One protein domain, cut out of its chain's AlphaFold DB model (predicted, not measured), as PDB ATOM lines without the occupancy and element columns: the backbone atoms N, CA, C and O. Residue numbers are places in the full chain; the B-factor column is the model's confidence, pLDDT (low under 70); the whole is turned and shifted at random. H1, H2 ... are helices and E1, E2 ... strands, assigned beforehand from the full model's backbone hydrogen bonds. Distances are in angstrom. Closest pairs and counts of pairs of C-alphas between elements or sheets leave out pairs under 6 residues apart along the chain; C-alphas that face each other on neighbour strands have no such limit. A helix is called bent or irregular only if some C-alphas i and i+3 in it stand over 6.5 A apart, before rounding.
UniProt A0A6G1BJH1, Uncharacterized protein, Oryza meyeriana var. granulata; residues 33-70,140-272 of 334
ATOM      1  N   PRO A  33       6.815  -0.221 -28.724       42.06
ATOM      2  CA  PRO A  33       6.465   0.283 -27.404       42.06
ATOM      3  C   PRO A  33       4.947   0.476 -27.350       42.06
ATOM      4  O   PRO A  33       4.337   0.920 -28.322       42.06
ATOM      5  N   ALA A  34       4.322   0.089 -26.239       48.53
ATOM      6  CA  ALA A  34       2.884   0.225 -26.056       48.53
ATOM      7  C   ALA A  34       2.497   1.714 -26.133       48.53
ATOM      8  O   ALA A  34       2.681   2.461 -25.174       48.53
ATOM      9  N   VAL A  35       2.001   2.151 -27.292       61.03
ATOM     10  CA  VAL A  35       1.538   3.526 -27.500       61.03
ATOM     11  C   VAL A  35       0.287   3.731 -26.657       61.03
ATOM     12  O   VAL A  35      -0.723   3.048 -26.850       61.03
ATOM     13  N   THR A  36       0.337   4.671 -25.713       67.25
ATOM     14  CA  THR A  36      -0.826   4.964 -24.864       67.25
ATOM     15  C   THR A  36      -1.782   5.876 -25.623       67.25
ATOM     16  O   THR A  36      -1.401   6.967 -26.043       67.25
ATOM     17  N   VAL A  37      -3.026   5.432 -25.822       68.38
ATOM     18  CA  VAL A  37      -4.043   6.194 -26.560       68.38
ATOM     19  C   VAL A  37      -5.034   6.832 -25.590       68.38
ATOM     20  O   VAL A  37      -5.757   6.132 -24.880       68.38
ATOM     21  N   HIS A  38      -5.117   8.159 -25.597       72.19
ATOM     22  CA  HIS A  38      -6.057   8.934 -24.785       72.19
ATOM     23  C   HIS A  38      -7.193   9.479 -25.659       72.19
ATOM     24  O   HIS A  38      -6.937   9.999 -26.734       72.19
ATOM     25  N   ARG A  39      -8.456   9.395 -25.217       65.31
ATOM     26  CA  ARG A  39      -9.629   9.903 -25.968       65.31
ATOM     27  C   ARG A  39     -10.089  11.282 -25.487       65.31
ATOM     28  O   ARG A  39     -11.243  11.455 -25.109       65.31
ATOM     29  N   CYS A  40      -9.164  12.225 -25.393       64.44
ATOM     30  CA  CYS A  40      -9.429  13.571 -24.896       64.44
ATOM     31  C   CYS A  40      -8.417  14.539 -25.508       64.44
ATOM     32  O   CYS A  40      -7.341  14.111 -25.938       64.44
ATOM     33  N   LEU A  41      -8.726  15.833 -25.503       60.31
ATOM     34  CA  LEU A  41      -7.724  16.861 -25.749       60.31
ATOM     35  C   LEU A  41      -6.580  16.733 -24.718       60.31
ATOM     36  O   LEU A  41      -6.844  16.487 -23.535       60.31
ATOM     37  N   PRO A  42      -5.310  16.891 -25.128       60.41
ATOM     38  CA  PRO A  42      -4.195  16.810 -24.201       60.41
ATOM     39  C   PRO A  42      -4.348  17.853 -23.084       60.41
ATOM     40  O   PRO A  42      -4.560  19.039 -23.366       60.41
ATOM     41  N   PRO A  43      -4.250  17.441 -21.807       58.16
ATOM     42  CA  PRO A  43      -4.384  18.364 -20.693       58.16
ATOM     43  C   PRO A  43      -3.240  19.384 -20.713       58.16
ATOM     44  O   PRO A  43      -2.083  19.032 -20.951       58.16
ATOM     45  N   ALA A  44      -3.552  20.644 -20.392       56.59
ATOM     46  CA  ALA A  44      -2.597  21.761 -20.409       56.59
ATOM     47  C   ALA A  44      -1.309  21.485 -19.604       56.59
ATOM     48  O   ALA A  44      -0.238  21.966 -19.956       56.59
ATOM     49  N   VAL A  45      -1.401  20.653 -18.563       50.44
ATOM     50  CA  VAL A  45      -0.274  20.245 -17.711       50.44
ATOM     51  C   VAL A  45       0.717  19.330 -18.445       50.44
ATOM     52  O   VAL A  45       1.923  19.486 -18.277       50.44
ATOM     53  N   ARG A  46       0.243  18.412 -19.301       59.47
ATOM     54  CA  ARG A  46       1.111  17.549 -20.131       59.47
ATOM     55  C   ARG A  46       1.752  18.323 -21.276       59.47
ATOM     56  O   ARG A  46       2.869  18.019 -21.682       59.47
ATOM     57  N   LEU A  47       1.068  19.368 -21.740       53.69
ATOM     58  CA  LEU A  47       1.566  20.255 -22.781       53.69
ATOM     59  C   LEU A  47       2.706  21.179 -22.307       53.69
ATOM     60  O   LEU A  47       3.390  21.735 -23.160       53.69
ATOM     61  N   SER A  48       2.971  21.279 -20.997       52.59
ATOM     62  CA  SER A  48       4.005  22.163 -20.425       52.59
ATOM     63  C   SER A  48       5.415  21.544 -20.344       52.59
ATOM     64  O   SER A  48       6.392  22.266 -20.175       52.59
ATOM     65  N   GLY A  49       5.548  20.220 -20.510       51.53
ATOM     66  CA  GLY A  49       6.840  19.515 -20.502       51.53
ATOM     67  C   GLY A  49       7.554  19.496 -19.139       51.53
ATOM     68  O   GLY A  49       7.501  20.442 -18.350       51.53
ATOM     69  N   ALA A  50       8.256  18.405 -18.835       50.03
ATOM     70  CA  ALA A  50       9.245  18.417 -17.763       50.03
ATOM     71  C   ALA A  50      10.488  19.163 -18.283       50.03
ATOM     72  O   ALA A  50      10.937  18.947 -19.405       50.03
ATOM     73  N   GLY A  51      11.025  20.123 -17.524       48.00
ATOM     74  CA  GLY A  51      12.129  20.939 -18.056       48.00
ATOM     75  C   GLY A  51      13.385  20.150 -18.364       48.00
ATOM     76  O   GLY A  51      13.864  19.434 -17.495       48.00
ATOM     77  N   GLY A  52      13.949  20.411 -19.542       57.75
ATOM     78  CA  GLY A  52      15.214  19.845 -20.009       57.75
ATOM     79  C   GLY A  52      15.064  18.907 -21.206       57.75
ATOM     80  O   GLY A  52      16.054  18.657 -21.882       57.75
ATOM     81  N   GLU A  53      13.848  18.446 -21.503       65.38
ATOM     82  CA  GLU A  53      13.583  17.486 -22.581       65.38
ATOM     83  C   GLU A  53      13.319  18.187 -23.923       65.38
ATOM     84  O   GLU A  53      12.649  19.227 -23.993       65.38
ATOM     85  N   ARG A  54      13.836  17.601 -25.010       71.50
ATOM     86  CA  ARG A  54      13.390  17.929 -26.370       71.50
ATOM     87  C   ARG A  54      12.071  17.219 -26.600       71.50
ATOM     88  O   ARG A  54      12.013  15.995 -26.492       71.50
ATOM     89  N   THR A  55      11.030  17.976 -26.928       75.19
ATOM     90  CA  THR A  55       9.696  17.407 -27.148       75.19
ATOM     91  C   THR A  55       9.250  17.628 -28.586       75.19
ATOM     92  O   THR A  55       9.515  18.684 -29.166       75.19
ATOM     93  N   ALA A  56       8.578  16.640 -29.175       77.12
ATOM     94  CA  ALA A  56       7.930  16.781 -30.470       77.12
ATOM     95  C   ALA A  56       6.427  16.554 -30.355       77.12
ATOM     96  O   ALA A  56       5.953  15.689 -29.618       77.12
ATOM     97  N   LEU A  57       5.669  17.348 -31.103       80.31
ATOM     98  CA  LEU A  57       4.224  17.230 -31.205       80.31
ATOM     99  C   LEU A  57       3.865  16.878 -32.648       80.31
ATOM    100  O   LEU A  57       4.034  17.706 -33.538       80.31
ATOM    101  N   VAL A  58       3.363  15.665 -32.874       81.38
ATOM    102  CA  VAL A  58       2.829  15.248 -34.175       81.38
ATOM    103  C   VAL A  58       1.349  15.595 -34.220       81.38
ATOM    104  O   VAL A  58       0.572  15.006 -33.479       81.38
ATOM    105  N   VAL A  59       0.939  16.526 -35.075       82.75
ATOM    106  CA  VAL A  59      -0.462  16.963 -35.180       82.75
ATOM    107  C   VAL A  59      -1.044  16.538 -36.519       82.75
ATOM    108  O   VAL A  59      -0.542  16.947 -37.562       82.75
ATOM    109  N   ASP A  60      -2.127  15.762 -36.493       85.69
ATOM    110  CA  ASP A  60      -2.938  15.497 -37.681       85.69
ATOM    111  C   ASP A  60      -3.643  16.776 -38.136       85.69
ATOM    112  O   ASP A  60      -4.475  17.332 -37.418       85.69
ATOM    113  N   VAL A  61      -3.368  17.251 -39.341       85.75
ATOM    114  CA  VAL A  61      -4.047  18.436 -39.872       85.75
ATOM    115  C   VAL A  61      -5.540  18.152 -40.067       85.75
ATOM    116  O   VAL A  61      -6.389  18.960 -39.701       85.75
ATOM    117  N   GLU A  62      -5.899  16.988 -40.593       84.62
ATOM    118  CA  GLU A  62      -7.284  16.672 -40.964       84.62
ATOM    119  C   GLU A  62      -8.088  16.200 -39.760       84.62
ATOM    120  O   GLU A  62      -9.240  16.592 -39.550       84.62
ATOM    121  N   GLY A  63      -7.450  15.353 -38.958       77.75
ATOM    122  CA  GLY A  63      -8.020  14.812 -37.746       77.75
ATOM    123  C   GLY A  63      -7.975  15.796 -36.585       77.75
ATOM    124  O   GLY A  63      -8.983  15.995 -35.925       77.75
ATOM    125  N   ALA A  64      -6.853  16.429 -36.278       81.44
ATOM    126  CA  ALA A  64      -6.739  17.211 -35.051       81.44
ATOM    127  C   ALA A  64      -7.005  18.706 -35.237       81.44
ATOM    128  O   ALA A  64      -7.481  19.333 -34.297       81.44
ATOM    129  N   LEU A  65      -6.725  19.281 -36.410       83.62
ATOM    130  CA  LEU A  65      -6.827  20.731 -36.611       83.62
ATOM    131  C   LEU A  65      -8.152  21.165 -37.262       83.62
ATOM    132  O   LEU A  65      -8.761  22.148 -36.830       83.62
ATOM    133  N   LEU A  66      -8.604  20.446 -38.292       83.81
ATOM    134  CA  LEU A  66      -9.822  20.783 -39.029       83.81
ATOM    135  C   LEU A  66     -11.086  20.284 -38.308       83.81
ATOM    136  O   LEU A  66     -11.189  19.133 -37.875       83.81
ATOM    137  N   ARG A  67     -12.107  21.146 -38.240       80.12
ATOM    138  CA  ARG A  67     -13.439  20.802 -37.702       80.12
ATOM    139  C   ARG A  67     -14.142  19.776 -38.592       80.12
ATOM    140  O   ARG A  67     -14.746  18.813 -38.113       80.12
ATOM    141  N   SER A  68     -14.015  19.956 -39.904       69.50
ATOM    142  CA  SER A  68     -14.684  19.174 -40.946       69.50
ATOM    143  C   SER A  68     -13.902  17.909 -41.323       69.50
ATOM    144  O   SER A  68     -13.561  17.691 -42.479       69.50
ATOM    145  N   SER A  69     -13.650  17.026 -40.354       61.38
ATOM    146  CA  SER A  69     -12.861  15.790 -40.565       61.38
ATOM    147  C   SER A  69     -13.528  14.700 -41.427       61.38
ATOM    148  O   SER A  69     -12.972  13.621 -41.598       61.38
ATOM    149  N   ARG A  70     -14.738  14.936 -41.959       65.19
ATOM    150  CA  ARG A  70     -15.540  13.885 -42.613       65.19
ATOM    151  C   ARG A  70     -15.250  13.706 -44.105       65.19
ATOM    152  O   ARG A  70     -15.487  12.624 -44.628       65.19
ATOM    153  N   GLY A 140     -10.330  24.588 -36.045       86.75
ATOM    154  CA  GLY A 140     -10.886  24.688 -34.697       86.75
ATOM    155  C   GLY A 140     -10.019  25.571 -33.804       86.75
ATOM    156  O   GLY A 140      -8.829  25.297 -33.630       86.75
ATOM    157  N   LYS A 141     -10.616  26.599 -33.193       85.56
ATOM    158  CA  LYS A 141      -9.913  27.485 -32.250       85.56
ATOM    159  C   LYS A 141      -9.282  26.695 -31.102       85.56
ATOM    160  O   LYS A 141      -8.129  26.907 -30.754       85.56
ATOM    161  N   GLU A 142     -10.023  25.740 -30.553       85.00
ATOM    162  CA  GLU A 142      -9.600  24.924 -29.417       85.00
ATOM    163  C   GLU A 142      -8.354  24.078 -29.733       85.00
ATOM    164  O   GLU A 142      -7.473  23.940 -28.878       85.00
ATOM    165  N   ALA A 143      -8.256  23.559 -30.963       82.19
ATOM    166  CA  ALA A 143      -7.098  22.806 -31.440       82.19
ATOM    167  C   ALA A 143      -5.880  23.708 -31.646       82.19
ATOM    168  O   ALA A 143      -4.788  23.388 -31.176       82.19
ATOM    169  N   LEU A 144      -6.073  24.858 -32.300       84.50
ATOM    170  CA  LEU A 144      -4.996  25.820 -32.517       84.50
ATOM    171  C   LEU A 144      -4.449  26.354 -31.192       84.50
ATOM    172  O   LEU A 144      -3.235  26.435 -31.015       84.50
ATOM    173  N   ASP A 145      -5.324  26.649 -30.232       82.25
ATOM    174  CA  ASP A 145      -4.924  27.088 -28.900       82.25
ATOM    175  C   ASP A 145      -4.155  25.985 -28.151       82.25
ATOM    176  O   ASP A 145      -3.230  26.280 -27.395       82.25
ATOM    177  N   ALA A 146      -4.511  24.708 -28.337       80.62
ATOM    178  CA  ALA A 146      -3.790  23.588 -27.729       80.62
ATOM    179  C   ALA A 146      -2.365  23.452 -28.286       80.62
ATOM    180  O   ALA A 146      -1.432  23.265 -27.504       80.62
ATOM    181  N   VAL A 147      -2.193  23.610 -29.602       79.50
ATOM    182  CA  VAL A 147      -0.870  23.613 -30.247       79.50
ATOM    183  C   VAL A 147      -0.066  24.844 -29.817       79.50
ATOM    184  O   VAL A 147       1.055  24.713 -29.332       79.50
ATOM    185  N   THR A 148      -0.669  26.034 -29.885       76.44
ATOM    186  CA  THR A 148      -0.010  27.306 -29.545       76.44
ATOM    187  C   THR A 148       0.430  27.353 -28.083       76.44
ATOM    188  O   THR A 148       1.512  27.848 -27.785       76.44
ATOM    189  N   ARG A 149      -0.359  26.799 -27.150       73.44
ATOM    190  CA  ARG A 149       0.028  26.710 -25.731       73.44
ATOM    191  C   ARG A 149       1.251  25.828 -25.484       73.44
ATOM    192  O   ARG A 149       1.937  26.060 -24.496       73.44
ATOM    193  N   ARG A 150       1.507  24.826 -26.331       69.06
ATOM    194  CA  ARG A 150       2.691  23.956 -26.222       69.06
ATOM    195  C   ARG A 150       3.920  24.542 -26.916       69.06
ATOM    196  O   ARG A 150       5.035  24.321 -26.456       69.06
ATOM    197  N   SER A 151       3.703  25.272 -28.004       61.72
ATOM    198  CA  SER A 151       4.748  26.027 -28.699       61.72
ATOM    199  C   SER A 151       5.199  27.260 -27.907       61.72
ATOM    200  O   SER A 151       6.374  27.602 -27.883       61.72
ATOM    201  N   SER A 152       4.289  27.931 -27.197       59.06
ATOM    202  CA  SER A 152       4.649  29.131 -26.439       59.06
ATOM    203  C   SER A 152       5.566  28.781 -25.255       59.06
ATOM    204  O   SER A 152       5.169  27.985 -24.397       59.06
ATOM    205  N   PRO A 153       6.774  29.368 -25.160       54.97
ATOM    206  CA  PRO A 153       7.669  29.121 -24.042       54.97
ATOM    207  C   PRO A 153       7.040  29.694 -22.773       54.97
ATOM    208  O   PRO A 153       7.010  30.908 -22.565       54.97
ATOM    209  N   ALA A 154       6.544  28.822 -21.896       47.88
ATOM    210  CA  ALA A 154       6.161  29.230 -20.554       47.88
ATOM    211  C   ALA A 154       7.375  29.905 -19.888       47.88
ATOM    212  O   ALA A 154       8.463  29.327 -19.817       47.88
ATOM    213  N   THR A 155       7.176  31.156 -19.460       43.28
ATOM    214  CA  THR A 155       8.144  32.072 -18.843       43.28
ATOM    215  C   THR A 155       9.330  31.357 -18.181       43.28
ATOM    216  O   THR A 155       9.203  30.778 -17.105       43.28
ATOM    217  N   GLY A 156      10.501  31.421 -18.827       48.19
ATOM    218  CA  GLY A 156      11.796  31.065 -18.231       48.19
ATOM    219  C   GLY A 156      12.366  29.670 -18.530       48.19
ATOM    220  O   GLY A 156      13.487  29.398 -18.100       48.19
ATOM    221  N   ARG A 157      11.678  28.791 -19.275       51.84
ATOM    222  CA  ARG A 157      12.180  27.434 -19.591       51.84
ATOM    223  C   ARG A 157      12.549  27.305 -21.079       51.84
ATOM    224  O   ARG A 157      11.706  27.469 -21.950       51.84
ATOM    225  N   ARG A 158      13.825  27.015 -21.378       52.53
ATOM    226  CA  ARG A 158      14.346  26.759 -22.741       52.53
ATOM    227  C   ARG A 158      14.018  25.330 -23.194       52.53
ATOM    228  O   ARG A 158      14.914  24.505 -23.338       52.53
ATOM    229  N   THR A 159      12.745  25.007 -23.362       57.88
ATOM    230  CA  THR A 159      12.332  23.765 -24.031       57.88
ATOM    231  C   THR A 159      12.265  24.012 -25.533       57.88
ATOM    232  O   THR A 159      11.631  24.964 -25.977       57.88
ATOM    233  N   THR A 160      12.961  23.185 -26.314       63.94
ATOM    234  CA  THR A 160      12.883  23.217 -27.781       63.94
ATOM    235  C   THR A 160      11.770  22.266 -28.199       63.94
ATOM    236  O   THR A 160      11.927  21.045 -28.148       63.94
ATOM    237  N   THR A 161      10.613  22.834 -28.529       68.81
ATOM    238  CA  THR A 161       9.449  22.081 -29.001       68.81
ATOM    239  C   THR A 161       9.478  22.035 -30.524       68.81
ATOM    240  O   THR A 161       9.604  23.062 -31.184       68.81
ATOM    241  N   THR A 162       9.379  20.836 -31.091       74.50
ATOM    242  CA  THR A 162       9.327  20.626 -32.544       74.50
ATOM    243  C   THR A 162       7.912  20.219 -32.934       74.50
ATOM    244  O   THR A 162       7.415  19.190 -32.479       74.50
ATOM    245  N   VAL A 163       7.233  21.008 -33.767       78.25
ATOM    246  CA  VAL A 163       5.880  20.671 -34.241       78.25
ATOM    247  C   VAL A 163       5.974  20.006 -35.609       78.25
ATOM    248  O   VAL A 163       6.489  20.588 -36.566       78.25
ATOM    249  N   VAL A 164       5.463  18.780 -35.700       81.50
ATOM    250  CA  VAL A 164       5.408  17.989 -36.929       81.50
ATOM    251  C   VAL A 164       3.958  17.867 -37.378       81.50
ATOM    252  O   VAL A 164       3.144  17.206 -36.740       81.50
ATOM    253  N   TRP A 165       3.618  18.497 -38.494       84.44
ATOM    254  CA  TRP A 165       2.270  18.451 -39.056       84.44
ATOM    255  C   TRP A 165       2.125  17.243 -39.969       84.44
ATOM    256  O   TRP A 165       2.767  17.187 -41.013       84.44
ATOM    257  N   ALA A 166       1.281  16.290 -39.598       84.19
ATOM    258  CA  ALA A 166       0.966  15.125 -40.408       84.19
ATOM    259  C   ALA A 166      -0.310  15.382 -41.221       84.19
ATOM    260  O   ALA A 166      -1.325  15.796 -40.666       84.19
ATOM    261  N   SER A 167      -0.278  15.151 -42.533       86.06
ATOM    262  CA  SER A 167      -1.460  15.303 -43.390       86.06
ATOM    263  C   SER A 167      -1.530  14.208 -44.450       86.06
ATOM    264  O   SER A 167      -0.508  13.798 -45.008       86.06
ATOM    265  N   SER A 168      -2.747  13.744 -44.735       83.38
ATOM    266  CA  SER A 168      -3.045  12.838 -45.848       83.38
ATOM    267  C   SER A 168      -3.096  13.589 -47.180       83.38
ATOM    268  O   SER A 168      -2.810  13.010 -48.230       83.38
ATOM    269  N   MET A 169      -3.461  14.875 -47.154       87.69
ATOM    270  CA  MET A 169      -3.423  15.760 -48.311       87.69
ATOM    271  C   MET A 169      -1.995  15.888 -48.881       87.69
ATOM    272  O   MET A 169      -1.010  15.844 -48.140       87.69
ATOM    273  N   PRO A 170      -1.863  16.097 -50.204       88.75
ATOM    274  CA  PRO A 170      -0.583  16.394 -50.836       88.75
ATOM    275  C   PRO A 170       0.116  17.601 -50.202       88.75
ATOM    276  O   PRO A 170      -0.520  18.628 -49.948       88.75
ATOM    277  N   ARG A 171       1.441  17.527 -50.033       88.56
ATOM    278  CA  ARG A 171       2.271  18.588 -49.438       88.56
ATOM    279  C   ARG A 171       2.039  19.942 -50.101       88.56
ATOM    280  O   ARG A 171       1.827  20.932 -49.409       88.56
ATOM    281  N   VAL A 172       1.948  19.962 -51.431       88.94
ATOM    282  CA  VAL A 172       1.692  21.171 -52.234       88.94
ATOM    283  C   VAL A 172       0.406  21.916 -51.842       88.94
ATOM    284  O   VAL A 172       0.309  23.123 -52.050       88.94
ATOM    285  N   MET A 173      -0.586  21.229 -51.264       90.38
ATOM    286  CA  MET A 173      -1.842  21.836 -50.808       90.38
ATOM    287  C   MET A 173      -1.725  22.477 -49.426       90.38
ATOM    288  O   MET A 173      -2.321  23.526 -49.192       90.38
ATOM    289  N   VAL A 174      -0.998  21.835 -48.511       89.62
ATOM    290  CA  VAL A 174      -1.027  22.168 -47.079       89.62
ATOM    291  C   VAL A 174       0.207  22.924 -46.611       89.62
ATOM    292  O   VAL A 174       0.105  23.759 -45.720       89.62
ATOM    293  N   GLU A 175       1.369  22.692 -47.215       88.62
ATOM    294  CA  GLU A 175       2.627  23.296 -46.781       88.62
ATOM    295  C   GLU A 175       2.595  24.832 -46.753       88.62
ATOM    296  O   GLU A 175       3.023  25.387 -45.737       88.62
ATOM    297  N   PRO A 176       2.056  25.544 -47.771       86.88
ATOM    298  CA  PRO A 176       1.965  27.002 -47.716       86.88
ATOM    299  C   PRO A 176       1.111  27.470 -46.538       86.88
ATOM    300  O   PRO A 176       1.491  28.391 -45.825       86.88
ATOM    301  N   PHE A 177      -0.011  26.795 -46.283       88.38
ATOM    302  CA  PHE A 177      -0.890  27.106 -45.161       88.38
ATOM    303  C   PHE A 177      -0.180  26.913 -43.808       88.38
ATOM    304  O   PHE A 177      -0.175  27.817 -42.974       88.38
ATOM    305  N   LEU A 178       0.478  25.769 -43.609       87.44
ATOM    306  CA  LEU A 178       1.128  25.417 -42.343       87.44
ATOM    307  C   LEU A 178       2.342  26.314 -42.046       87.44
ATOM    308  O   LEU A 178       2.484  26.834 -40.936       87.44
ATOM    309  N   LYS A 179       3.203  26.539 -43.045       84.44
ATOM    310  CA  LYS A 179       4.417  27.354 -42.889       84.44
ATOM    311  C   LYS A 179       4.115  28.848 -42.787       84.44
ATOM    312  O   LYS A 179       4.788  29.557 -42.045       84.44
ATOM    313  N   GLU A 180       3.133  29.346 -43.536       83.06
ATOM    314  CA  GLU A 180       2.851  30.783 -43.599       83.06
ATOM    315  C   GLU A 180       1.890  31.236 -42.494       83.06
ATOM    316  O   GLU A 180       2.083  32.330 -41.975       83.06
ATOM    317  N   TYR A 181       0.910  30.417 -42.088       80.75
ATOM    318  CA  TYR A 181      -0.147  30.845 -41.156       80.75
ATOM    319  C   TYR A 181      -0.116  30.177 -39.785       80.75
ATOM    320  O   TYR A 181      -0.536  30.813 -38.825       80.75
ATOM    321  N   LEU A 182       0.350  28.931 -39.665       79.94
ATOM    322  CA  LEU A 182       0.371  28.235 -38.369       79.94
ATOM    323  C   LEU A 182       1.712  28.327 -37.645       79.94
ATOM    324  O   LEU A 182       1.784  27.972 -36.474       79.94
ATOM    325  N   THR A 183       2.761  28.799 -38.318       71.38
ATOM    326  CA  THR A 183       4.081  28.978 -37.705       71.38
ATOM    327  C   THR A 183       4.149  30.347 -37.018       71.38
ATOM    328  O   THR A 183       4.116  31.373 -37.715       71.38
ATOM    329  N   PRO A 184       4.250  30.402 -35.674       62.72
ATOM    330  CA  PRO A 184       4.421  31.659 -34.957       62.72
ATOM    331  C   PRO A 184       5.731  32.341 -35.385       62.72
ATOM    332  O   PRO A 184       6.720  31.653 -35.650       62.72
ATOM    333  N   PRO A 185       5.780  33.683 -35.444       53.56
ATOM    334  CA  PRO A 185       6.987  34.417 -35.829       53.56
ATOM    335  C   PRO A 185       8.188  34.135 -34.908       53.56
ATOM    336  O   PRO A 185       9.319  34.147 -35.387       53.56
ATOM    337  N   ASP A 186       7.944  33.804 -33.636       50.03
ATOM    338  CA  ASP A 186       8.997  33.538 -32.646       50.03
ATOM    339  C   ASP A 186       9.611  32.127 -32.757       50.03
ATOM    340  O   ASP A 186      10.750  31.914 -32.342       50.03
ATOM    341  N   GLU A 187       8.916  31.161 -33.373       53.50
ATOM    342  CA  GLU A 187       9.413  29.780 -33.513       53.50
ATOM    343  C   GLU A 187      10.275  29.563 -34.763       53.50
ATOM    344  O   GLU A 187      11.083  28.634 -34.800       53.50
ATOM    345  N   ALA A 188      10.202  30.463 -35.752       47.59
ATOM    346  CA  ALA A 188      11.024  30.402 -36.965       47.59
ATOM    347  C   ALA A 188      12.541  30.488 -36.686       47.59
ATOM    348  O   ALA A 188      13.346  30.121 -37.542       47.59
ATOM    349  N   ALA A 189      12.932  30.958 -35.497       38.97
ATOM    350  CA  ALA A 189      14.322  31.121 -35.087       38.97
ATOM    351  C   ALA A 189      14.895  29.936 -34.279       38.97
ATOM    352  O   ALA A 189      16.097  29.926 -34.018       38.97
ATOM    353  N   GLY A 190      14.093  28.933 -33.883       42.31
ATOM    354  CA  GLY A 190      14.609  27.856 -33.019       42.31
ATOM    355  C   GLY A 190      13.790  26.569 -32.876       42.31
ATOM    356  O   GLY A 190      14.340  25.589 -32.376       42.31
ATOM    357  N   GLY A 191      12.529  26.525 -33.321       52.16
ATOM    358  CA  GLY A 191      11.683  25.325 -33.321       52.16
ATOM    359  C   GLY A 191      11.373  24.904 -34.754       52.16
ATOM    360  O   GLY A 191      10.723  25.632 -35.501       52.16
ATOM    361  N   GLY A 192      11.877  23.748 -35.187       63.75
ATOM    362  CA  GLY A 192      11.696  23.290 -36.565       63.75
ATOM    363  C   GLY A 192      10.246  22.892 -36.834       63.75
ATOM    364  O   GLY A 192       9.849  21.782 -36.502       63.75
ATOM    365  N   VAL A 193       9.449  23.760 -37.460       72.75
ATOM    366  CA  VAL A 193       8.146  23.342 -37.995       72.75
ATOM    367  C   VAL A 193       8.387  22.465 -39.219       72.75
ATOM    368  O   VAL A 193       8.870  22.939 -40.251       72.75
ATOM    369  N   VAL A 194       8.043  21.182 -39.110       81.44
ATOM    370  CA  VAL A 194       8.199  20.209 -40.199       81.44
ATOM    371  C   VAL A 194       6.835  19.731 -40.666       81.44
ATOM    372  O   VAL A 194       5.952  19.427 -39.870       81.44
ATOM    373  N   VAL A 195       6.654  19.672 -41.982       83.38
ATOM    374  CA  VAL A 195       5.418  19.194 -42.604       83.38
ATOM    375  C   VAL A 195       5.663  17.781 -43.119       83.38
ATOM    376  O   VAL A 195       6.398  17.578 -44.080       83.38
ATOM    377  N   ALA A 196       5.043  16.804 -42.470       82.94
ATOM    378  CA  ALA A 196       4.999  15.413 -42.886       82.94
ATOM    379  C   ALA A 196       3.755  15.184 -43.764       82.94
ATOM    380  O   ALA A 196       2.710  14.722 -43.305       82.94
ATOM    381  N   ALA A 197       3.871  15.537 -45.043       85.38
ATOM    382  CA  ALA A 197       2.842  15.325 -46.058       85.38
ATOM    383  C   ALA A 197       3.453  14.656 -47.296       85.38
ATOM    384  O   ALA A 197       4.667  14.679 -47.489       85.38
ATOM    385  N   ARG A 198       2.612  14.040 -48.127       86.88
ATOM    386  CA  ARG A 198       3.071  13.281 -49.299       86.88
ATOM    387  C   ARG A 198       3.356  14.188 -50.481       86.88
ATOM    388  O   ARG A 198       2.549  15.070 -50.784       86.88
ATOM    389  N   GLU A 199       4.451  13.932 -51.178       86.00
ATOM    390  CA  GLU A 199       4.778  14.660 -52.399       86.00
ATOM    391  C   GLU A 199       3.969  14.137 -53.590       86.00
ATOM    392  O   GLU A 199       3.522  12.985 -53.640       86.00
ATOM    393  N   MET A 200       3.760  15.022 -54.560       87.75
ATOM    394  CA  MET A 200       3.113  14.694 -55.825       87.75
ATOM    395  C   MET A 200       4.183  14.442 -56.882       87.75
ATOM    396  O   MET A 200       5.044  15.291 -57.098       87.75
ATOM    397  N   LYS A 201       4.095  13.326 -57.612       88.25
ATOM    398  CA  LYS A 201       5.067  13.019 -58.667       88.25
ATOM    399  C   LYS A 201       4.917  13.981 -59.845       88.25
ATOM    400  O   LYS A 201       3.852  14.054 -60.476       88.25
ATOM    401  N   VAL A 202       6.003  14.678 -60.168       89.56
ATOM    402  CA  VAL A 202       6.103  15.603 -61.303       89.56
ATOM    403  C   VAL A 202       6.922  14.959 -62.414       89.56
ATOM    404  O   VAL A 202       7.997  14.416 -62.176       89.56
ATOM    405  N   VAL A 203       6.426  15.038 -63.647       88.81
ATOM    406  CA  VAL A 203       7.147  14.588 -64.842       88.81
ATOM    407  C   VAL A 203       7.010  15.681 -65.903       88.81
ATOM    408  O   VAL A 203       5.908  16.150 -66.178       88.81
ATOM    409  N   TRP A 204       8.132  16.138 -66.471       85.75
ATOM    410  CA  TRP A 204       8.173  17.228 -67.466       85.75
ATOM    411  C   TRP A 204       7.535  18.557 -67.005       85.75
ATOM    412  O   TRP A 204       7.008  19.314 -67.819       85.75
ATOM    413  N   GLY A 205       7.560  18.856 -65.700       86.69
ATOM    414  CA  GLY A 205       6.932  20.060 -65.134       86.69
ATOM    415  C   GLY A 205       5.402  19.987 -65.029       86.69
ATOM    416  O   GLY A 205       4.749  21.007 -64.778       86.69
ATOM    417  N   PHE A 206       4.823  18.797 -65.217       88.31
ATOM    418  CA  PHE A 206       3.411  18.518 -64.989       88.31
ATOM    419  C   PHE A 206       3.227  17.526 -63.844       88.31
ATOM    420  O   PHE A 206       3.941  16.528 -63.735       88.31
ATOM    421  N   TYR A 207       2.225  17.773 -63.009       90.81
ATOM    422  CA  TYR A 207       1.786  16.821 -62.006       90.81
ATOM    423  C   TYR A 207       1.102  15.630 -62.681       90.81
ATOM    424  O   TYR A 207       0.167  15.775 -63.473       90.81
ATOM    425  N   THR A 208       1.562  14.432 -62.339       87.94
ATOM    426  CA  THR A 208       0.995  13.173 -62.845       87.94
ATOM    427  C   THR A 208      -0.312  12.795 -62.151       87.94
ATOM    428  O   THR A 208      -1.072  11.987 -62.676       87.94
ATOM    429  N   GLY A 209      -0.579  13.373 -60.975       88.50
ATOM    430  CA  GLY A 209      -1.670  12.944 -60.104       88.50
ATOM    431  C   GLY A 209      -1.327  11.718 -59.245       88.50
ATOM    432  O   GLY A 209      -2.163  11.270 -58.466       88.50
ATOM    433  N   LEU A 210      -0.111  11.175 -59.354       88.62
ATOM    434  CA  LEU A 210       0.343  10.074 -58.510       88.62
ATOM    435  C   LEU A 210       0.986  10.610 -57.234       88.62
ATOM    436  O   LEU A 210       1.979  11.337 -57.279       88.62
ATOM    437  N   LEU A 211       0.414  10.212 -56.103       87.94
ATOM    438  CA  LEU A 211       0.935  10.522 -54.780       87.94
ATOM    439  C   LEU A 211       2.051   9.537 -54.415       87.94
ATOM    440  O   LEU A 211       1.938   8.343 -54.709       87.94
ATOM    441  N   GLU A 212       3.109  10.033 -53.783       82.94
ATOM    442  CA  GLU A 212       4.151   9.192 -53.188       82.94
ATOM    443  C   GLU A 212       3.605   8.297 -52.069       82.94
ATOM    444  O   GLU A 212       2.560   8.572 -51.458       82.94
ATOM    445  N   ASP A 213       4.292   7.179 -51.830       76.12
ATOM    446  CA  ASP A 213       3.838   6.203 -50.847       76.12
ATOM    447  C   ASP A 213       4.087   6.713 -49.425       76.12
ATOM    448  O   ASP A 213       5.100   7.334 -49.115       76.12
ATOM    449  N   GLY A 214       3.157   6.426 -48.507       61.72
ATOM    450  CA  GLY A 214       3.206   6.957 -47.138       61.72
ATOM    451  C   GLY A 214       4.458   6.566 -46.336       61.72
ATOM    452  O   GLY A 214       4.807   7.257 -45.380       61.72
ATOM    453  N   GLY A 215       5.155   5.493 -46.731       60.56
ATOM    454  CA  GLY A 215       6.446   5.104 -46.155       60.56
ATOM    455  C   GLY A 215       7.555   6.126 -46.419       60.56
ATOM    456  O   GLY A 215       8.406   6.344 -45.555       60.56
ATOM    457  N   GLU A 216       7.500   6.817 -47.561       62.03
ATOM    458  CA  GLU A 216       8.495   7.815 -47.954       62.03
ATOM    459  C   GLU A 216       8.418   9.053 -47.043       62.03
ATOM    460  O   GLU A 216       9.452   9.588 -46.643       62.03
ATOM    461  N   VAL A 217       7.219   9.411 -46.564       66.88
ATOM    462  CA  VAL A 217       6.992  10.561 -45.667       66.88
ATOM    463  C   VAL A 217       7.679  10.400 -44.310       66.88
ATOM    464  O   VAL A 217       8.360  11.318 -43.860       66.88
ATOM    465  N   ALA A 218       7.552   9.243 -43.653       60.19
ATOM    466  CA  ALA A 218       8.251   9.000 -42.383       60.19
ATOM    467  C   ALA A 218       9.757   8.783 -42.570       60.19
ATOM    468  O   ALA A 218      10.540   9.027 -41.652       60.19
ATOM    469  N   SER A 219      10.172   8.338 -43.758       59.09
ATOM    470  CA  SER A 219      11.587   8.216 -44.107       59.09
ATOM    471  C   SER A 219      12.229   9.544 -44.516       59.09
ATOM    472  O   SER A 219      13.459   9.612 -44.587       59.09
ATOM    473  N   SER A 220      11.421  10.591 -44.739       69.31
ATOM    474  CA  SER A 220      11.895  11.908 -45.150       69.31
ATOM    475  C   SER A 220      12.984  12.397 -44.198       69.31
ATOM    476  O   SER A 220      12.814  12.363 -42.972       69.31
ATOM    477  N   PRO A 221      14.119  12.877 -44.731       66.31
ATOM    478  CA  PRO A 221      15.240  13.283 -43.905       66.31
ATOM    479  C   PRO A 221      14.896  14.516 -43.054       66.31
ATOM    480  O   PRO A 221      15.548  14.752 -42.044       66.31
ATOM    481  N   GLU A 222      13.869  15.293 -43.416       72.31
ATOM    482  CA  GLU A 222      13.349  16.399 -42.599       72.31
ATOM    483  C   GLU A 222      12.658  15.877 -41.336       72.31
ATOM    484  O   GLU A 222      13.015  16.277 -40.230       72.31
ATOM    485  N   VAL A 223      11.741  14.916 -41.490       73.75
ATOM    486  CA  VAL A 223      11.010  14.296 -40.375       73.75
ATOM    487  C   VAL A 223      11.961  13.501 -39.487       73.75
ATOM    488  O   VAL A 223      11.932  13.639 -38.268       73.75
ATOM    489  N   ARG A 224      12.877  12.725 -40.080       73.00
ATOM    490  CA  ARG A 224      13.867  11.958 -39.314       73.00
ATOM    491  C   ARG A 224      14.805  12.848 -38.511       73.00
ATOM    492  O   ARG A 224      15.126  12.487 -37.389       73.00
ATOM    493  N   ARG A 225      15.253  13.985 -39.057       71.56
ATOM    494  CA  ARG A 225      16.090  14.940 -38.310       71.56
ATOM    495  C   ARG A 225      15.300  15.648 -37.218       71.56
ATOM    496  O   ARG A 225      15.835  15.826 -36.133       71.56
ATOM    497  N   ALA A 226      14.049  16.006 -37.492       71.50
ATOM    498  CA  ALA A 226      13.159  16.620 -36.511       71.50
ATOM    499  C   ALA A 226      12.845  15.686 -35.334       71.50
ATOM    500  O   ALA A 226      12.736  16.150 -34.208       71.50
ATOM    501  N   MET A 227      12.752  14.378 -35.587       69.81
ATOM    502  CA  MET A 227      12.541  13.354 -34.558       69.81
ATOM    503  C   MET A 227      13.847  12.820 -33.944       69.81
ATOM    504  O   MET A 227      13.811  12.112 -32.939       69.81
ATOM    505  N   ALA A 228      15.011  13.118 -34.530       68.44
ATOM    506  CA  ALA A 228      16.292  12.605 -34.053       68.44
ATOM    507  C   ALA A 228      16.730  13.329 -32.772       68.44
ATOM    508  O   ALA A 228      17.019  14.525 -32.778       68.44
ATOM    509  N   GLY A 229      16.844  12.572 -31.677       64.94
ATOM    510  CA  GLY A 229      17.254  13.108 -30.377       64.94
ATOM    511  C   GLY A 229      16.158  13.913 -29.678       64.94
ATOM    512  O   GLY A 229      16.483  14.862 -28.968       64.94
ATOM    513  N   VAL A 230      14.889  13.571 -29.932       74.06
ATOM    514  CA  VAL A 230      13.717  14.019 -29.170       74.06
ATOM    515  C   VAL A 230      13.368  12.943 -28.145       74.06
ATOM    516  O   VAL A 230      13.275  11.768 -28.499       74.06
ATOM    517  N   ASP A 231      13.171  13.347 -26.893       69.75
ATOM    518  CA  ASP A 231      12.965  12.433 -25.764       69.75
ATOM    519  C   ASP A 231      11.476  12.116 -25.533       69.75
ATOM    520  O   ASP A 231      11.127  11.021 -25.084       69.75
ATOM    521  N   ASP A 232      10.585  13.056 -25.874       75.62
ATOM    522  CA  ASP A 232       9.135  12.920 -25.696       75.62
ATOM    523  C   ASP A 232       8.363  13.325 -26.961       75.62
ATOM    524  O   ASP A 232       8.341  14.495 -27.351       75.62
ATOM    525  N   VAL A 233       7.708  12.355 -27.605       78.50
ATOM    526  CA  VAL A 233       6.898  12.571 -28.812       78.50
ATOM    527  C   VAL A 233       5.436  12.281 -28.503       78.50
ATOM    528  O   VAL A 233       5.058  11.146 -28.192       78.50
ATOM    529  N   VAL A 234       4.601  13.305 -28.644       79.88
ATOM    530  CA  VAL A 234       3.157  13.226 -28.418       79.88
ATOM    531  C   VAL A 234       2.431  13.378 -29.749       79.88
ATOM    532  O   VAL A 234       2.646  14.343 -30.474       79.88
ATOM    533  N   GLY A 235       1.551  12.434 -30.070       79.44
ATOM    534  CA  GLY A 235       0.652  12.518 -31.216       79.44
ATOM    535  C   GLY A 235      -0.688  13.141 -30.838       79.44
ATOM    536  O   GLY A 235      -1.255  12.822 -29.798       79.44
ATOM    537  N   LEU A 236      -1.230  13.989 -31.702       78.44
ATOM    538  CA  LEU A 236      -2.585  14.514 -31.637       78.44
ATOM    539  C   LEU A 236      -3.306  14.128 -32.931       78.44
ATOM    540  O   LEU A 236      -2.964  14.604 -34.010       78.44
ATOM    541  N   SER A 237      -4.302  13.260 -32.813       79.00
ATOM    542  CA  SER A 237      -5.214  12.850 -33.882       79.00
ATOM    543  C   SER A 237      -6.640  13.261 -33.527       79.00
ATOM    544  O   SER A 237      -6.944  13.564 -32.372       79.00
ATOM    545  N   GLY A 238      -7.567  13.207 -34.477       62.81
ATOM    546  CA  GLY A 238      -8.976  13.352 -34.139       62.81
ATOM    547  C   GLY A 238      -9.906  12.593 -35.064       62.81
ATOM    548  O   GLY A 238      -9.862  12.752 -36.279       62.81
ATOM    549  N   GLY A 239     -10.839  11.847 -34.476       55.12
ATOM    550  CA  GLY A 239     -11.948  11.167 -35.151       55.12
ATOM    551  C   GLY A 239     -11.560   9.962 -36.014       55.12
ATOM    552  O   GLY A 239     -12.218   8.931 -35.915       55.12
ATOM    553  N   SER A 240     -10.498  10.063 -36.817       54.06
ATOM    554  CA  SER A 240     -10.002   8.980 -37.664       54.06
ATOM    555  C   SER A 240      -8.680   8.428 -37.130       54.06
ATOM    556  O   SER A 240      -7.782   9.170 -36.735       54.06
ATOM    557  N   MET A 241      -8.544   7.102 -37.120       56.19
ATOM    558  CA  MET A 241      -7.311   6.406 -36.726       56.19
ATOM    559  C   MET A 241      -6.258   6.416 -37.849       56.19
ATOM    560  O   MET A 241      -5.365   5.573 -37.869       56.19
ATOM    561  N   ASP A 242      -6.352   7.348 -38.800       59.78
ATOM    562  CA  ASP A 242      -5.456   7.416 -39.957       59.78
ATOM    563  C   ASP A 242      -4.026   7.764 -39.544       59.78
ATOM    564  O   ASP A 242      -3.085   7.161 -40.066       59.78
ATOM    565  N   LEU A 243      -3.848   8.596 -38.507       57.66
ATOM    566  CA  LEU A 243      -2.537   8.738 -37.880       57.66
ATOM    567  C   LEU A 243      -2.005   7.406 -37.374       57.66
ATOM    568  O   LEU A 243      -0.857   7.129 -37.680       57.66
ATOM    569  N   LEU A 244      -2.808   6.567 -36.699       56.31
ATOM    570  CA  LEU A 244      -2.378   5.252 -36.183       56.31
ATOM    571  C   LEU A 244      -1.910   4.285 -37.282       56.31
ATOM    572  O   LEU A 244      -1.166   3.350 -37.001       56.31
ATOM    573  N   ARG A 245      -2.341   4.507 -38.526       57.47
ATOM    574  CA  ARG A 245      -1.903   3.744 -39.704       57.47
ATOM    575  C   ARG A 245      -0.659   4.330 -40.360       57.47
ATOM    576  O   ARG A 245      -0.044   3.672 -41.195       57.47
ATOM    577  N   SER A 246      -0.301   5.564 -40.014       63.94
ATOM    578  CA  SER A 246       0.889   6.212 -40.537       63.94
ATOM    579  C   SER A 246       2.149   5.687 -39.833       63.94
ATOM    580  O   SER A 246       2.139   5.435 -38.625       63.94
ATOM    581  N   PRO A 247       3.276   5.587 -40.553       62.78
ATOM    582  CA  PRO A 247       4.553   5.203 -39.956       62.78
ATOM    583  C   PRO A 247       5.053   6.202 -38.895       62.78
ATOM    584  O   PRO A 247       5.955   5.870 -38.128       62.78
ATOM    585  N   LEU A 248       4.446   7.391 -38.791       63.38
ATOM    586  CA  LEU A 248       4.797   8.414 -37.803       63.38
ATOM    587  C   LEU A 248       4.449   8.011 -36.363       63.38
ATOM    588  O   LEU A 248       5.069   8.502 -35.427       63.38
ATOM    589  N   VAL A 249       3.514   7.077 -36.177       67.56
ATOM    590  CA  VAL A 249       3.121   6.574 -34.847       67.56
ATOM    591  C   VAL A 249       4.246   5.822 -34.170       67.56
ATOM    592  O   VAL A 249       4.314   5.825 -32.949       67.56
ATOM    593  N   SER A 250       5.140   5.213 -34.951       65.00
ATOM    594  CA  SER A 250       6.306   4.515 -34.407       65.00
ATOM    595  C   SER A 250       7.221   5.439 -33.598       65.00
ATOM    596  O   SER A 250       7.927   4.965 -32.712       65.00
ATOM    597  N   PHE A 251       7.175   6.748 -33.863       67.88
ATOM    598  CA  PHE A 251       7.902   7.751 -33.094       67.88
ATOM    599  C   PHE A 251       7.130   8.226 -31.859       67.88
ATOM    600  O   PHE A 251       7.752   8.757 -30.949       67.88
ATOM    601  N   CYS A 252       5.806   8.049 -31.803       70.06
ATOM    602  CA  CYS A 252       4.953   8.583 -30.743       70.06
ATOM    603  C   CYS A 252       4.914   7.668 -29.515       70.06
ATOM    604  O   CYS A 252       4.647   6.472 -29.616       70.06
ATOM    605  N   LYS A 253       5.077   8.256 -28.328       74.19
ATOM    606  CA  LYS A 253       4.935   7.562 -27.039       74.19
ATOM    607  C   LYS A 253       3.479   7.535 -26.560       74.19
ATOM    608  O   LYS A 253       2.988   6.514 -26.080       74.19
ATOM    609  N   GLU A 254       2.777   8.652 -26.739       77.12
ATOM    610  CA  GLU A 254       1.354   8.811 -26.427       77.12
ATOM    611  C   GLU A 254       0.625   9.421 -27.631       77.12
ATOM    612  O   GLU A 254       1.181  10.269 -28.330       77.12
ATOM    613  N   VAL A 255      -0.624   9.017 -27.873       77.81
ATOM    614  CA  VAL A 255      -1.483   9.591 -28.919       77.81
ATOM    615  C   VAL A 255      -2.817  10.022 -28.316       77.81
ATOM    616  O   VAL A 255      -3.588   9.209 -27.810       77.81
ATOM    617  N   TYR A 256      -3.115  11.311 -28.401       75.62
ATOM    618  CA  TYR A 256      -4.383  11.906 -28.002       75.62
ATOM    619  C   TYR A 256      -5.312  11.933 -29.211       75.62
ATOM    620  O   TYR A 256      -5.008  12.554 -30.222       75.62
ATOM    621  N   VAL A 257      -6.438  11.235 -29.126       80.12
ATOM    622  CA  VAL A 257      -7.463  11.153 -30.163       80.12
ATOM    623  C   VAL A 257      -8.671  11.963 -29.713       80.12
ATOM    624  O   VAL A 257      -9.420  11.547 -28.831       80.12
ATOM    625  N   VAL A 258      -8.886  13.109 -30.347       78.38
ATOM    626  CA  VAL A 258     -10.066  13.944 -30.113       78.38
ATOM    627  C   VAL A 258     -11.301  13.262 -30.704       78.38
ATOM    628  O   VAL A 258     -11.307  12.859 -31.872       78.38
ATOM    629  N   SER A 259     -12.367  13.137 -29.915       76.19
ATOM    630  CA  SER A 259     -13.624  12.539 -30.377       76.19
ATOM    631  C   SER A 259     -14.401  13.485 -31.305       76.19
ATOM    632  O   SER A 259     -14.306  14.709 -31.203       76.19
ATOM    633  N   GLY A 260     -15.214  12.936 -32.214       73.12
ATOM    634  CA  GLY A 260     -16.054  13.753 -33.104       73.12
ATOM    635  C   GLY A 260     -17.080  14.620 -32.356       73.12
ATOM    636  O   GLY A 260     -17.419  15.708 -32.816       73.12
ATOM    637  N   GLU A 261     -17.531  14.172 -31.183       76.56
ATOM    638  CA  GLU A 261     -18.454  14.915 -30.313       76.56
ATOM    639  C   GLU A 261     -17.803  16.137 -29.667       76.56
ATOM    640  O   GLU A 261     -18.461  17.144 -29.416       76.56
ATOM    641  N   GLU A 262     -16.507  16.057 -29.384       76.88
ATOM    642  CA  GLU A 262     -15.744  17.186 -28.869       76.88
ATOM    643  C   GLU A 262     -15.496  18.209 -29.982       76.88
ATOM    644  O   GLU A 262     -15.720  19.401 -29.780       76.88
ATOM    645  N   LYS A 263     -15.168  17.741 -31.195       77.88
ATOM    646  CA  LYS A 263     -14.993  18.612 -32.368       77.88
ATOM    647  C   LYS A 263     -16.260  19.349 -32.786       77.88
ATOM    648  O   LYS A 263     -16.173  20.464 -33.290       77.88
ATOM    649  N   SER A 264     -17.442  18.757 -32.603       77.12
ATOM    650  CA  SER A 264     -18.702  19.424 -32.969       77.12
ATOM    651  C   SER A 264     -18.953  20.690 -32.139       77.12
ATOM    652  O   SER A 264     -19.630  21.606 -32.604       77.12
ATOM    653  N   LYS A 265     -18.356  20.768 -30.942       83.12
ATOM    654  CA  LYS A 265     -18.422  21.923 -30.038       83.12
ATOM    655  C   LYS A 265     -17.377  22.993 -30.358       83.12
ATOM    656  O   LYS A 265     -17.446  24.081 -29.789       83.12
ATOM    657  N   TRP A 266     -16.418  22.701 -31.240       84.75
ATOM    658  CA  TRP A 266     -15.335  23.624 -31.564       84.75
ATOM    659  C   TRP A 266     -15.828  24.829 -32.342       84.75
ATOM    660  O   TRP A 266     -16.614  24.715 -33.296       84.75
ATOM    661  N   ARG A 267     -15.311  25.995 -31.957       85.31
ATOM    662  CA  ARG A 267     -15.623  27.250 -32.630       85.31
ATOM    663  C   ARG A 267     -14.746  27.410 -33.875       85.31
ATOM    664  O   ARG A 267     -13.560  27.078 -33.830       85.31
ATOM    665  N   PRO A 268     -15.310  27.924 -34.986       85.56
ATOM    666  CA  PRO A 268     -14.497  28.331 -36.123       85.56
ATOM    667  C   PRO A 268     -13.512  29.414 -35.692       85.56
ATOM    668  O   PRO A 268     -13.869  30.314 -34.921       85.56
ATOM    669  N   LEU A 269     -12.293  29.343 -36.215       85.56
ATOM    670  CA  LEU A 269     -11.299  30.380 -36.006       85.56
ATOM    671  C   LEU A 269     -11.760  31.681 -36.682       85.56
ATOM    672  O   LEU A 269     -11.975  31.743 -37.896       85.56
ATOM    673  N   GLN A 270     -11.938  32.738 -35.891       83.44
ATOM    674  CA  GLN A 270     -12.348  34.033 -36.427       83.44
ATOM    675  C   GLN A 270     -11.179  34.708 -37.145       83.44
ATOM    676  O   GLN A 270     -10.048  34.649 -36.677       83.44
ATOM    677  N   ARG A 271     -11.458  35.455 -38.222       80.69
ATOM    678  CA  ARG A 271     -10.424  36.166 -39.006       80.69
ATOM    679  C   ARG A 271      -9.532  37.100 -38.183       80.69
ATOM    680  O   ARG A 271      -8.387  37.332 -38.547       80.69
ATOM    681  N   ARG A 272     -10.057  37.646 -37.082       79.50
ATOM    682  CA  ARG A 272      -9.318  38.520 -36.152       79.50
ATOM    683  C   ARG A 272      -8.299  37.767 -35.298       79.50
ATOM    684  O   ARG A 272      -7.393  38.385 -34.760       79.50
TER     685      ARG A 272
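This is residues 33 to 70 and 140 to 272 of the 334 residues of an uncharacterized protein of Oryza meyeriana var. granulata (UniProt A0A6G1BJH1). A twisted sheet of six parallel strands makes the core of this domain, with H2 and H3 over one face and H4, H5 and H7 over the other: three layers, helices on both faces of a sheet. From the end of E4 the hairpin E5 and E6 reaches out past the sheet as an arm. The printed part has 171 residues with eight named helices and eight named strands, in the order E1 E2 H1 H2 E3 H3 E4 E5 E6 H4 H5 E7 H6 H7 E8 H8. The large sheet runs E1 E8 E7 E2 E3 E4, the small antiparallel one is E5 and E6, and the class is mixed, helices and strands. The whole is compact, with a radius of gyration of the C-alphas of 15.8 A and spans of 51 by 39 by 36 A.

Begin with the large sheet and find C-alpha 161 at (9.449, 22.081, -29.001), where E3, residues 161 to 170, sets out on 24.7 A and bends by 61 degrees at residue 167. The other strands of this sheet are E2, residues 55 to 60, 16.6 A; E7, residues 232 to 238, 20.0 A; E8, residues 254 to 258, 13.1 A; E4, residues 194 to 198, 12.5 A; and E1, residues 36 to 38, whose C-alpha 36 is at (-0.826, 4.964, -24.864). The hairpin holds E5, residues 200 to 203, and E6, residues 206 to 211, 13.2 A. Look for the helices at H1, residues 61 to 65; H2, residues 141 to 151, 15.2 A; H3, residues 171 to 182, 14.8 A; H4, residues 214 to 219; H5, residues 221 to 227; H6, residues 242 to 245; H7, residues 247 to 251; and H8, residues 260 to 263, ending at C-alpha 263, (-14.993, 18.612, -32.368). H3 is irregular: C-alphas 173 and 176 are 7.1 A apart.

In the sheet, look at E2 and E3, parallel at 22 degrees, where N 59 and O 164 are 2.8 A apart, within hydrogen-bond range. On the other side of E2 is E7, parallel at 15 degrees, with N 236 and O 58 at 2.7 A. The edge strands are E1, with N 257 and O 38 at 2.7 A to E8, and E4, with N 196 and O 165 at 2.7 A to E3. E8 and E7 are parallel, with N 235 and O 254 at 2.8 A. E3, H3, E4 and E7, H6 H7, E8 are strand-helix-strand units, two parallel neighbour strands with helices between, each with a right-handed crossover. H2 is over E7 and E2 at a height over the sheet of 9.9 A. H3 is on the same face, at 9.2 A, and comes closest to E4 with the C-alphas of Arg 171 and Ala 197, 4.7 A apart. On the opposite face, H4 is over E4 and H5 over E3. H4 and H7 touch, the C-alphas of Ala 218 and Leu 248 being 5.8 A apart. H1 and H2 only just touch, with 3 pairs of C-alphas within 8 A, closest at Leu 65 and Ala 143, 5.6 A. H6 only grazes the sheet, with its residues 242 to 244, and H8 is not on it. E4 runs on into E5 at 64 degrees; E5 and E6 are antiparallel, with N 201 and O 210 at 2.9 A. Every O i to N i+4 pair is within hydrogen-bond range in H1 and H5; the counts are 6 of 7 in H2, 6 of 8 in H3, 1 of 2 in H4 and 0 of 1 in H7, where 2 of 2 O i to N i+3 pairs are within range, while H6 and H8 are too short for an O i to N i+4 pair.

The two C-alphas farthest apart are those of Gly 156 and Trp 204, at 51.3 A. Residues 71 to 139 are not printed, and C-alphas 70 and 140 are 14.2 A apart across this cut. The links E1 to E2 and H3 to E4 are long. The mean pLDDT of the printed part is 72.2, and 70 residues are under 70, among them residues 39 to 53, 150 to 161 and 238 to 251.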